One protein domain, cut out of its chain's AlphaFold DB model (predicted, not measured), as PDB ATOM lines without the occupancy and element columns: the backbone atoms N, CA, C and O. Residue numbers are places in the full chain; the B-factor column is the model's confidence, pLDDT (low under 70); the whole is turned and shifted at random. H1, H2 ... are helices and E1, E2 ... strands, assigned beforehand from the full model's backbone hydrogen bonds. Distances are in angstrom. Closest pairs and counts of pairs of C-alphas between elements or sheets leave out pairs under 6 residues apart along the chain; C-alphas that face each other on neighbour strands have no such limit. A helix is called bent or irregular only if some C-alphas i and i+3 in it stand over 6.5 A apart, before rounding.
ATOM      1  N   GLU A   4     -25.569 -27.377 -24.713       73.19
ATOM      2  CA  GLU A   4     -26.631 -27.511 -25.721       73.19
ATOM      3  C   GLU A   4     -27.469 -26.230 -25.849       73.19
ATOM      4  O   GLU A   4     -27.779 -25.798 -26.956       73.19
ATOM      5  N   GLN A   5     -27.750 -25.563 -24.723       69.19
ATOM      6  CA  GLN A   5     -28.476 -24.288 -24.708       69.19
ATOM      7  C   GLN A   5     -27.654 -23.176 -25.364       69.19
ATOM      8  O   GLN A   5     -28.192 -22.323 -26.064       69.19
ATOM      9  N   PHE A   6     -26.335 -23.191 -25.157       67.69
ATOM     10  CA  PHE A   6     -25.435 -22.234 -25.794       67.69
ATOM     11  C   PHE A   6     -25.401 -22.419 -27.316       67.69
ATOM     12  O   PHE A   6     -25.439 -21.434 -28.049       67.69
ATOM     13  N   GLU A   7     -25.363 -23.659 -27.809       72.25
ATOM     14  CA  GLU A   7     -25.408 -23.924 -29.252       72.25
ATOM     15  C   GLU A   7     -26.717 -23.463 -29.898       72.25
ATOM     16  O   GLU A   7     -26.692 -22.951 -31.017       72.25
ATOM     17  N   GLU A   8     -27.847 -23.617 -29.208       75.44
ATOM     18  CA  GLU A   8     -29.148 -23.131 -29.672       75.44
ATOM     19  C   GLU A   8     -29.172 -21.599 -29.755       75.44
ATOM     20  O   GLU A   8     -29.488 -21.054 -30.810       75.44
ATOM     21  N   ILE A   9     -28.681 -20.914 -28.717       71.31
ATOM     22  CA  ILE A   9     -28.511 -19.453 -28.707       71.31
ATOM     23  C   ILE A   9     -27.628 -18.984 -29.870       71.31
ATOM     24  O   ILE A   9     -27.973 -18.042 -30.577       71.31
ATOM     25  N   VAL A  10     -26.485 -19.641 -30.093       70.38
ATOM     26  CA  VAL A  10     -25.580 -19.308 -31.204       70.38
ATOM     27  C   VAL A  10     -26.280 -19.499 -32.544       70.38
ATOM     28  O   VAL A  10     -26.144 -18.652 -33.425       70.38
ATOM     29  N   ARG A  11     -27.034 -20.591 -32.709       73.19
ATOM     30  CA  ARG A  11     -27.800 -20.832 -33.933       73.19
ATOM     31  C   ARG A  11     -28.844 -19.754 -34.150       73.19
ATOM     32  O   ARG A  11     -28.911 -19.272 -35.266       73.19
ATOM     33  N   GLU A  12     -29.602 -19.346 -33.139       70.81
ATOM     34  CA  GLU A  12     -30.610 -18.287 -33.274       70.81
ATOM     35  C   GLU A  12     -29.980 -16.928 -33.609       70.81
ATOM     36  O   GLU A  12     -30.366 -16.296 -34.592       70.81
ATOM     37  N   VAL A  13     -28.938 -16.527 -32.873       68.88
ATOM     38  CA  VAL A  13     -28.215 -15.257 -33.086       68.88
ATOM     39  C   VAL A  13     -27.588 -15.182 -34.483       68.88
ATOM     40  O   VAL A  13     -27.547 -14.110 -35.092       68.88
ATOM     41  N   LEU A  14     -27.085 -16.308 -34.998       67.56
ATOM     42  CA  LEU A  14     -26.518 -16.403 -36.345       67.56
ATOM     43  C   LEU A  14     -27.574 -16.638 -37.437       67.56
ATOM     44  O   LEU A  14     -27.311 -16.321 -38.596       67.56
ATOM     45  N   ALA A  15     -28.730 -17.216 -37.101       64.69
ATOM     46  CA  ALA A  15     -29.794 -17.529 -38.050       64.69
ATOM     47  C   ALA A  15     -30.711 -16.344 -38.331       64.69
ATOM     48  O   ALA A  15     -31.366 -16.379 -39.369       64.69
ATOM     49  N   GLU A  16     -30.765 -15.318 -37.469       56.31
ATOM     50  CA  GLU A  16     -31.471 -14.074 -37.781       56.31
ATOM     51  C   GLU A  16     -30.871 -13.430 -39.044       56.31
ATOM     52  O   GLU A  16     -29.799 -12.813 -38.985       56.31
ATOM     53  N   PRO A  17     -31.558 -13.505 -40.199       47.28
ATOM     54  CA  PRO A  17     -31.136 -12.804 -41.385       47.28
ATOM     55  C   PRO A  17     -31.640 -11.375 -41.213       47.28
ATOM     56  O   PRO A  17     -32.703 -11.012 -41.714       47.28
ATOM     57  N   ARG A  18     -30.897 -10.537 -40.484       53.81
ATOM     58  CA  ARG A  18     -30.964  -9.111 -40.807       53.81
ATOM     59  C   ARG A  18     -30.449  -9.032 -42.230       53.81
ATOM     60  O   ARG A  18     -29.331  -9.490 -42.460       53.81
ATOM     61  N   GLU A  19     -31.296  -8.591 -43.167       45.88
ATOM     62  CA  GLU A  19     -30.910  -8.363 -44.560       45.88
ATOM     63  C   GLU A  19     -29.496  -7.802 -44.546       45.88
ATOM     64  O   GLU A  19     -29.267  -6.763 -43.927       45.88
ATOM     65  N   PHE A  28     -19.124 -13.265 -36.238       81.25
ATOM     66  CA  PHE A  28     -18.526 -14.229 -35.320       81.25
ATOM     67  C   PHE A  28     -19.224 -14.176 -33.964       81.25
ATOM     68  O   PHE A  28     -19.730 -13.130 -33.561       81.25
ATOM     69  N   VAL A  29     -19.193 -15.293 -33.236       84.31
ATOM     70  CA  VAL A  29     -19.643 -15.365 -31.842       84.31
ATOM     71  C   VAL A  29     -18.505 -15.871 -30.972       84.31
ATOM     72  O   VAL A  29     -17.916 -16.918 -31.242       84.31
ATOM     73  N   LEU A  30     -18.208 -15.130 -29.908       85.56
ATOM     74  CA  LEU A  30     -17.243 -15.512 -28.888       85.56
ATOM     75  C   LEU A  30     -17.987 -15.921 -27.610       85.56
ATOM     76  O   LEU A  30     -18.643 -15.071 -26.996       85.56
ATOM     77  N   PRO A  31     -17.889 -17.195 -27.178       83.38
ATOM     78  CA  PRO A  31     -18.396 -17.604 -25.877       83.38
ATOM     79  C   PRO A  31     -17.622 -16.893 -24.769       83.38
ATOM     80  O   PRO A  31     -16.390 -16.824 -24.795       83.38
ATOM     81  N   ILE A  32     -18.333 -16.426 -23.749       86.06
ATOM     82  CA  ILE A  32     -17.730 -15.880 -22.533       86.06
ATOM     83  C   ILE A  32     -18.365 -16.512 -21.299       86.06
ATOM     84  O   ILE A  32     -19.443 -17.102 -21.351       86.06
ATOM     85  N   LYS A  33     -17.699 -16.385 -20.147       86.56
ATOM     86  CA  LYS A  33     -18.328 -16.753 -18.878       86.56
ATOM     87  C   LYS A  33     -19.508 -15.816 -18.628       86.56
ATOM     88  O   LYS A  33     -19.301 -14.605 -18.547       86.56
ATOM     89  N   ALA A  34     -20.694 -16.396 -18.449       89.31
ATOM     90  CA  ALA A  34     -21.905 -15.638 -18.183       89.31
ATOM     91  C   ALA A  34     -21.741 -14.706 -16.972       89.31
ATOM     92  O   ALA A  34     -21.150 -15.094 -15.954       89.31
ATOM     93  N   PHE A  35     -22.249 -13.480 -17.083       89.06
ATOM     94  CA  PHE A  35     -22.252 -12.509 -15.992       89.06
ATOM     95  C   PHE A  35     -23.493 -11.614 -16.031       89.06
ATOM     96  O   PHE A  35     -24.104 -11.426 -17.078       89.06
ATOM     97  N   LYS A  36     -23.831 -11.044 -14.871       90.94
ATOM     98  CA  LYS A  36     -24.953 -10.117 -14.718       90.94
ATOM     99  C   LYS A  36     -24.567  -8.701 -15.137       90.94
ATOM    100  O   LYS A  36     -23.506  -8.198 -14.752       90.94
ATOM    101  N   ALA A  37     -25.442  -8.055 -15.891       92.31
ATOM    102  CA  ALA A  37     -25.300  -6.672 -16.321       92.31
ATOM    103  C   ALA A  37     -26.654  -5.954 -16.304       92.31
ATOM    104  O   ALA A  37     -27.683  -6.580 -16.055       92.31
ATOM    105  N   THR A  38     -26.642  -4.651 -16.559       92.06
ATOM    106  CA  THR A  38     -27.830  -3.866 -16.893       92.06
ATOM    107  C   THR A  38     -27.724  -3.280 -18.292       92.06
ATOM    108  O   THR A  38     -26.616  -3.051 -18.783       92.06
ATOM    109  N   ASP A  39     -28.863  -3.039 -18.935       89.12
ATOM    110  CA  ASP A  39     -28.943  -2.210 -20.143       89.12
ATOM    111  C   ASP A  39     -29.159  -0.724 -19.810       89.12
ATOM    112  O   ASP A  39     -29.084  -0.299 -18.655       89.12
ATOM    113  N   SER A  40     -29.421   0.081 -20.842       86.69
ATOM    114  CA  SER A  40     -29.710   1.512 -20.722       86.69
ATOM    115  C   SER A  40     -31.038   1.827 -20.028       86.69
ATOM    116  O   SER A  40     -31.284   2.986 -19.707       86.69
ATOM    117  N   GLU A  41     -31.905   0.830 -19.842       88.19
ATOM    118  CA  GLU A  41     -33.182   0.946 -19.133       88.19
ATOM    119  C   GLU A  41     -33.094   0.387 -17.698       88.19
ATOM    120  O   GLU A  41     -34.122   0.184 -17.053       88.19
ATOM    121  N   ASP A  42     -31.876   0.138 -17.191       86.81
ATOM    122  CA  ASP A  42     -31.596  -0.465 -15.881       86.81
ATOM    123  C   ASP A  42     -32.216  -1.867 -15.687       86.81
ATOM    124  O   ASP A  42     -32.393  -2.331 -14.555       86.81
ATOM    125  N   ARG A  43     -32.531  -2.586 -16.773       86.25
ATOM    126  CA  ARG A  43     -33.050  -3.961 -16.696       86.25
ATOM    127  C   ARG A  43     -31.904  -4.935 -16.481       86.25
ATOM    128  O   ARG A  43     -30.870  -4.817 -17.128       86.25
ATOM    129  N   GLU A  44     -32.083  -5.903 -15.585       88.88
ATOM    130  CA  GLU A  44     -31.075  -6.938 -15.348       88.88
ATOM    131  C   GLU A  44     -31.025  -7.929 -16.519       88.88
ATOM    132  O   GLU A  44     -32.054  -8.439 -16.957       88.88
ATOM    133  N   LEU A  45     -29.813  -8.217 -16.989       88.81
ATOM    134  CA  LEU A  45     -29.529  -9.091 -18.120       88.81
ATOM    135  C   LEU A  45     -28.462 -10.126 -17.753       88.81
ATOM    136  O   LEU A  45     -27.509  -9.829 -17.024       88.81
ATOM    137  N   ASP A  46     -28.575 -11.322 -18.325       91.25
ATOM    138  CA  ASP A  46     -27.504 -12.320 -18.334       91.25
ATOM    139  C   ASP A  46     -26.749 -12.234 -19.660       91.25
ATOM    140  O   ASP A  46     -27.250 -12.672 -20.693       91.25
ATOM    141  N   VAL A  47     -25.534 -11.679 -19.658       91.44
ATOM    142  CA  VAL A  47     -24.688 -11.645 -20.864       91.44
ATOM    143  C   VAL A  47     -23.868 -12.923 -20.947       91.44
ATOM    144  O   VAL A  47     -23.197 -13.311 -19.989       91.44
ATOM    145  N   VAL A  48     -23.939 -13.580 -22.104       90.88
ATOM    146  CA  VAL A  48     -23.455 -14.954 -22.330       90.88
ATOM    147  C   VAL A  48     -22.490 -15.067 -23.509       90.88
ATOM    148  O   VAL A  48     -21.796 -16.074 -23.651       90.88
ATOM    149  N   GLY A  49     -22.402 -14.030 -24.340       90.75
ATOM    150  CA  GLY A  49     -21.567 -14.027 -25.533       90.75
ATOM    151  C   GLY A  49     -21.216 -12.622 -26.000       90.75
ATOM    152  O   GLY A  49     -21.788 -11.630 -25.546       90.75
ATOM    153  N   ILE A  50     -20.274 -12.553 -26.933       88.81
ATOM    154  CA  ILE A  50     -19.948 -11.350 -27.700       88.81
ATOM    155  C   ILE A  50     -20.116 -11.697 -29.177       88.81
ATOM    156  O   ILE A  50     -19.737 -12.788 -29.598       88.81
ATOM    157  N   THR A  51     -20.671 -10.780 -29.960       87.44
ATOM    158  CA  THR A  51     -20.809 -10.911 -31.412       87.44
ATOM    159  C   THR A  51     -20.275  -9.665 -32.109       87.44
ATOM    160  O   THR A  51     -20.342  -8.568 -31.564       87.44
ATOM    161  N   GLY A  52     -19.764  -9.822 -33.323       85.56
ATOM    162  CA  GLY A  52     -19.286  -8.719 -34.161       85.56
ATOM    163  C   GLY A  52     -19.154  -9.164 -35.611       85.56
ATOM    164  O   GLY A  52     -19.439 -10.323 -35.918       85.56
ATOM    165  N   THR A  53     -18.739  -8.266 -36.500       79.75
ATOM    166  CA  THR A  53     -18.390  -8.596 -37.893       79.75
ATOM    167  C   THR A  53     -16.879  -8.551 -38.074       79.75
ATOM    168  O   THR A  53     -16.224  -7.700 -37.480       79.75
ATOM    169  N   GLU A  54     -16.315  -9.436 -38.901       68.56
ATOM    170  CA  GLU A  54     -14.854  -9.502 -39.114       68.56
ATOM    171  C   GLU A  54     -14.241  -8.174 -39.596       68.56
ATOM    172  O   GLU A  54     -13.112  -7.842 -39.231       68.56
ATOM    173  N   ASP A  55     -15.005  -7.397 -40.368       69.31
ATOM    174  CA  ASP A  55     -14.576  -6.111 -40.926       69.31
ATOM    175  C   ASP A  55     -14.700  -4.936 -39.938       69.31
ATOM    176  O   ASP A  55     -14.211  -3.842 -40.215       69.31
ATOM    177  N   ASP A  56     -15.336  -5.153 -38.783       67.94
ATOM    178  CA  ASP A  56     -15.629  -4.113 -37.797       67.94
ATOM    179  C   ASP A  56     -15.367  -4.619 -36.374       67.94
ATOM    180  O   ASP A  56     -16.266  -4.895 -35.576       67.94
ATOM    181  N   ASN A  57     -14.076  -4.751 -36.063       63.06
ATOM    182  CA  ASN A  57     -13.601  -5.111 -34.726       63.06
ATOM    183  C   ASN A  57     -13.834  -4.001 -33.683       63.06
ATOM    184  O   ASN A  57     -13.545  -4.211 -32.504       63.06
ATOM    185  N   GLU A  58     -14.315  -2.825 -34.096       66.56
ATOM    186  CA  GLU A  58     -14.606  -1.697 -33.209       66.56
ATOM    187  C   GLU A  58     -16.067  -1.717 -32.728       66.56
ATOM    188  O   GLU A  58     -16.338  -1.281 -31.608       66.56
ATOM    189  N   ASN A  59     -16.987  -2.314 -33.497       74.00
ATOM    190  CA  ASN A  59     -18.403  -2.444 -33.144       74.00
ATOM    191  C   ASN A  59     -18.769  -3.853 -32.648       74.00
ATOM    192  O   ASN A  59     -19.553  -4.589 -33.252       74.00
ATOM    193  N   LEU A  60     -18.219  -4.218 -31.487       85.38
ATOM    194  CA  LEU A  60     -18.647  -5.411 -30.753       85.38
ATOM    195  C   LEU A  60     -20.016  -5.192 -30.097       85.38
ATOM    196  O   LEU A  60     -20.302  -4.130 -29.552       85.38
ATOM    197  N   SER A  61     -20.844  -6.232 -30.104       89.94
ATOM    198  CA  SER A  61     -22.120  -6.301 -29.390       89.94
ATOM    199  C   SER A  61     -22.137  -7.485 -28.424       89.94
ATOM    200  O   SER A  61     -21.349  -8.426 -28.540       89.94
ATOM    201  N   PHE A  62     -23.051  -7.460 -27.465       90.56
ATOM    202  CA  PHE A  62     -23.226  -8.497 -26.456       90.56
ATOM    203  C   PHE A  62     -24.428  -9.370 -26.791       90.56
ATOM    204  O   PHE A  62     -25.473  -8.870 -27.192       90.56
ATOM    205  N   ILE A  63     -24.282 -10.676 -26.589       91.38
ATOM    206  CA  ILE A  63     -25.403 -11.613 -26.596       91.38
ATOM    207  C   ILE A  63     -25.904 -11.699 -25.162       91.38
ATOM    208  O   ILE A  63     -25.154 -12.111 -24.267       91.38
ATOM    209  N   VAL A  64     -27.153 -11.306 -24.950       91.06
ATOM    210  CA  VAL A  64     -27.809 -11.336 -23.643       91.06
ATOM    211  C   VAL A  64     -29.030 -12.234 -23.688       91.06
ATOM    212  O   VAL A  64     -29.651 -12.409 -24.732       91.06
ATOM    213  N   ILE A  65     -29.368 -12.793 -22.539       87.94
ATOM    214  CA  ILE A  65     -30.550 -13.608 -22.339       87.94
ATOM    215  C   ILE A  65     -31.592 -12.783 -21.596       87.94
ATOM    216  O   ILE A  65     -31.311 -12.240 -20.526       87.94
ATOM    217  N   VAL A  66     -32.787 -12.705 -22.175       83.44
ATOM    218  CA  VAL A  66     -33.950 -12.040 -21.588       83.44
ATOM    219  C   VAL A  66     -35.073 -13.040 -21.365       83.44
ATOM    220  O   VAL A  66     -35.287 -13.940 -22.176       83.44
ATOM    221  N   GLU A  67     -35.806 -12.866 -20.269       82.56
ATOM    222  CA  GLU A  67     -37.053 -13.584 -20.024       82.56
ATOM    223  C   GLU A  67     -38.228 -12.689 -20.417       82.56
ATOM    224  O   GLU A  67     -38.364 -11.562 -19.930       82.56
ATOM    225  N   ARG A  68     -39.084 -13.183 -21.307       77.44
ATOM    226  CA  ARG A  68     -40.293 -12.494 -21.748       77.44
ATOM    227  C   ARG A  68     -41.425 -13.500 -21.860       77.44
ATOM    228  O   ARG A  68     -41.272 -14.533 -22.497       77.44
ATOM    229  N   ASP A  69     -42.559 -13.187 -21.237       83.44
ATOM    230  CA  ASP A  69     -43.769 -14.018 -21.280       83.44
ATOM    231  C   ASP A  69     -43.545 -15.478 -20.807       83.44
ATOM    232  O   ASP A  69     -44.263 -16.393 -21.201       83.44
ATOM    233  N   GLY A  70     -42.568 -15.692 -19.910       81.88
ATOM    234  CA  GLY A  70     -42.195 -17.010 -19.373       81.88
ATOM    235  C   GLY A  70     -41.255 -17.823 -20.267       81.88
ATOM    236  O   GLY A  70     -40.942 -18.967 -19.943       81.88
ATOM    237  N   GLU A  71     -40.797 -17.242 -21.373       78.94
ATOM    238  CA  GLU A  71     -39.857 -17.847 -22.309       78.94
ATOM    239  C   GLU A  71     -38.536 -17.075 -22.314       78.94
ATOM    240  O   GLU A  71     -38.470 -15.886 -21.992       78.94
ATOM    241  N   THR A  72     -37.455 -17.778 -22.632       81.06
ATOM    242  CA  THR A  72     -36.093 -17.250 -22.579       81.06
ATOM    243  C   THR A  72     -35.554 -17.090 -23.989       81.06
ATOM    244  O   THR A  72     -35.533 -18.059 -24.740       81.06
ATOM    245  N   TYR A  73     -35.086 -15.890 -24.322       79.94
ATOM    246  CA  TYR A  73     -34.648 -15.548 -25.671       79.94
ATOM    247  C   TYR A  73     -33.271 -14.884 -25.665       79.94
ATOM    248  O   TYR A  73     -33.004 -14.046 -24.794       79.94
ATOM    249  N   PRO A  74     -32.402 -15.204 -26.636       84.31
ATOM    250  CA  PRO A  74     -31.208 -14.426 -26.882       84.31
ATOM    251  C   PRO A  74     -31.534 -13.157 -27.673       84.31
ATOM    252  O   PRO A  74     -32.228 -13.196 -28.684       84.31
ATOM    253  N   ILE A  75     -30.984 -12.027 -27.241       86.38
ATOM    254  CA  ILE A  75     -31.010 -10.768 -27.994       86.38
ATOM    255  C   ILE A  75     -29.605 -10.161 -28.062       86.38
ATOM    256  O   ILE A  75     -28.712 -10.514 -27.286       86.38
ATOM    257  N   ILE A  76     -29.403  -9.250 -29.015       88.19
ATOM    258  CA  ILE A  76     -28.141  -8.526 -29.200       88.19
ATOM    259  C   ILE A  76     -28.275  -7.125 -28.604       88.19
ATOM    260  O   ILE A  76     -29.112  -6.346 -29.057       88.19
ATOM    261  N   GLU A  77     -27.400  -6.792 -27.659       88.50
ATOM    262  CA  GLU A  77     -27.291  -5.464 -27.047       88.50
ATOM    263  C   GLU A  77     -25.977  -4.788 -27.447       88.50
ATOM    264  O   GLU A  77     -24.904  -5.390 -27.378       88.50
ATOM    265  N   SER A  78     -26.031  -3.517 -27.845       87.75
ATOM    266  CA  SER A  78     -24.833  -2.748 -28.223       87.75
ATOM    267  C   SER A  78     -24.036  -2.257 -27.011       87.75
ATOM    268  O   SER A  78     -22.853  -1.941 -27.125       87.75
ATOM    269  N   SER A  79     -24.662  -2.201 -25.835       88.69
ATOM    270  CA  SER A  79     -24.026  -1.741 -24.603       88.69
ATOM    271  C   SER A  79     -24.665  -2.370 -23.377       88.69
ATOM    272  O   SER A  79     -25.886  -2.391 -23.255       88.69
ATOM    273  N   VAL A  80     -23.826  -2.813 -22.443       90.75
ATOM    274  CA  VAL A  80     -24.240  -3.316 -21.132       90.75
ATOM    275  C   VAL A  80     -23.316  -2.759 -20.053       90.75
ATOM    276  O   VAL A  80     -22.115  -2.578 -20.274       90.75
ATOM    277  N   TRP A  81     -23.849  -2.524 -18.861       91.56
ATOM    278  CA  TRP A  81     -23.089  -2.068 -17.703       91.56
ATOM    279  C   TRP A  81     -22.997  -3.199 -16.700       91.56
ATOM    280  O   TRP A  81     -24.003  -3.757 -16.272       91.56
ATOM    281  N   ARG A  82     -21.778  -3.558 -16.295       85.31
ATOM    282  CA  ARG A  82     -21.618  -4.527 -15.212       85.31
ATOM    283  C   ARG A  82     -22.315  -4.000 -13.971       85.31
ATOM    284  O   ARG A  82     -21.963  -2.930 -13.470       85.31
ATOM    285  N   THR A  83     -23.231  -4.793 -13.430       78.94
ATOM    286  CA  THR A  83     -23.674  -4.555 -12.070       78.94
ATOM    287  C   THR A  83     -22.454  -4.791 -11.192       78.94
ATOM    288  O   THR A  83     -21.786  -5.826 -11.280       78.94
TER     289      THR A  83
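AT A GLANCE: This is residues 4 to 19 and 28 to 83 of the 88 residues of an uncharacterized protein of Mesorhizobium temperatum (UniProt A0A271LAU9). One strongly twisted sheet of four strands, a meander in which each strand is the antiparallel neighbour of the one before, has a single helix, H1, packed over one face. E1, E2 and E3 are bent along their length, and after E4 the last residues run back to the end of E1, where residues 81 to 82 pair with residues 37 to 38. The printed part has 72 residues, with one named helix and four named strands in the order H1, E1, E2, E3, E4; the sheet's order is E1, E2, E3, E4, all antiparallel, and the class is mixed, helices and strands. The whole is compact, with a radius of gyration of the C-alphas of 12.1 A, and rounded, spanning 32 by 25 by 25 A.

HOW THE PARTS SIT: The inner strands E2, residues 44 to 53, and E3, residues 56 to 68, form a hairpin at 146 degrees, with N 51 and O 61 2.8 A apart, within hydrogen-bond range. Beside E2 is the edge strand E1, residues 28 to 38, in a hairpin at 155 degrees; N 30 and O 50 are 2.8 A apart, and N 45 and O 37 also 2.8 A. E1 bends by 92 degrees at residue 35, E2 by 67 degrees at residue 48 and E3 by 57 degrees at residue 59. The other edge strand, E4, residues 71 to 77, forms a hairpin with E3 at 159 degrees, with N 64 and O 75 2.9 A apart. E1 and E4 are apart. H1, residues 4 to 15, is on the sheet, with 36 pairs of C-alphas within 10 A. Its closest C-alphas to E4 are those of Ile 9 and Pro 74, 6.0 A, and to E1 those of Val 10 and Val 29, 7.2 A. In H1 every O i to N i+4 pair is within hydrogen-bond range.

IN THESE COORDINATES: E3 is the longest strand by residues and measures 30.6 A from first to last C-alpha; E2 measures 25.9 A, E1 23.1 A and E4 18.3 A. H1 measures 16.2 A and begins at C-alpha 4, (-26.631, -27.511, -25.721). E1 begins at C-alpha 28, (-18.526, -14.229, -35.320), and E4 ends at C-alpha 77, (-27.291, -5.464, -27.047).

THE WHOLE: The two C-alphas farthest apart are those of Asp 55 and Gly 70, 36.7 A. Residues 20 to 27 are not printed, and C-alphas 19 and 28 are 16.5 A apart across this cut, in the link from H1 to E1. The links E1 to E2, E2 to E3 and E3 to E4 are tight. The mean pLDDT of the printed part is 80.5; residues 5 to 6, 13 to 19 and 54 to 58 are under 70.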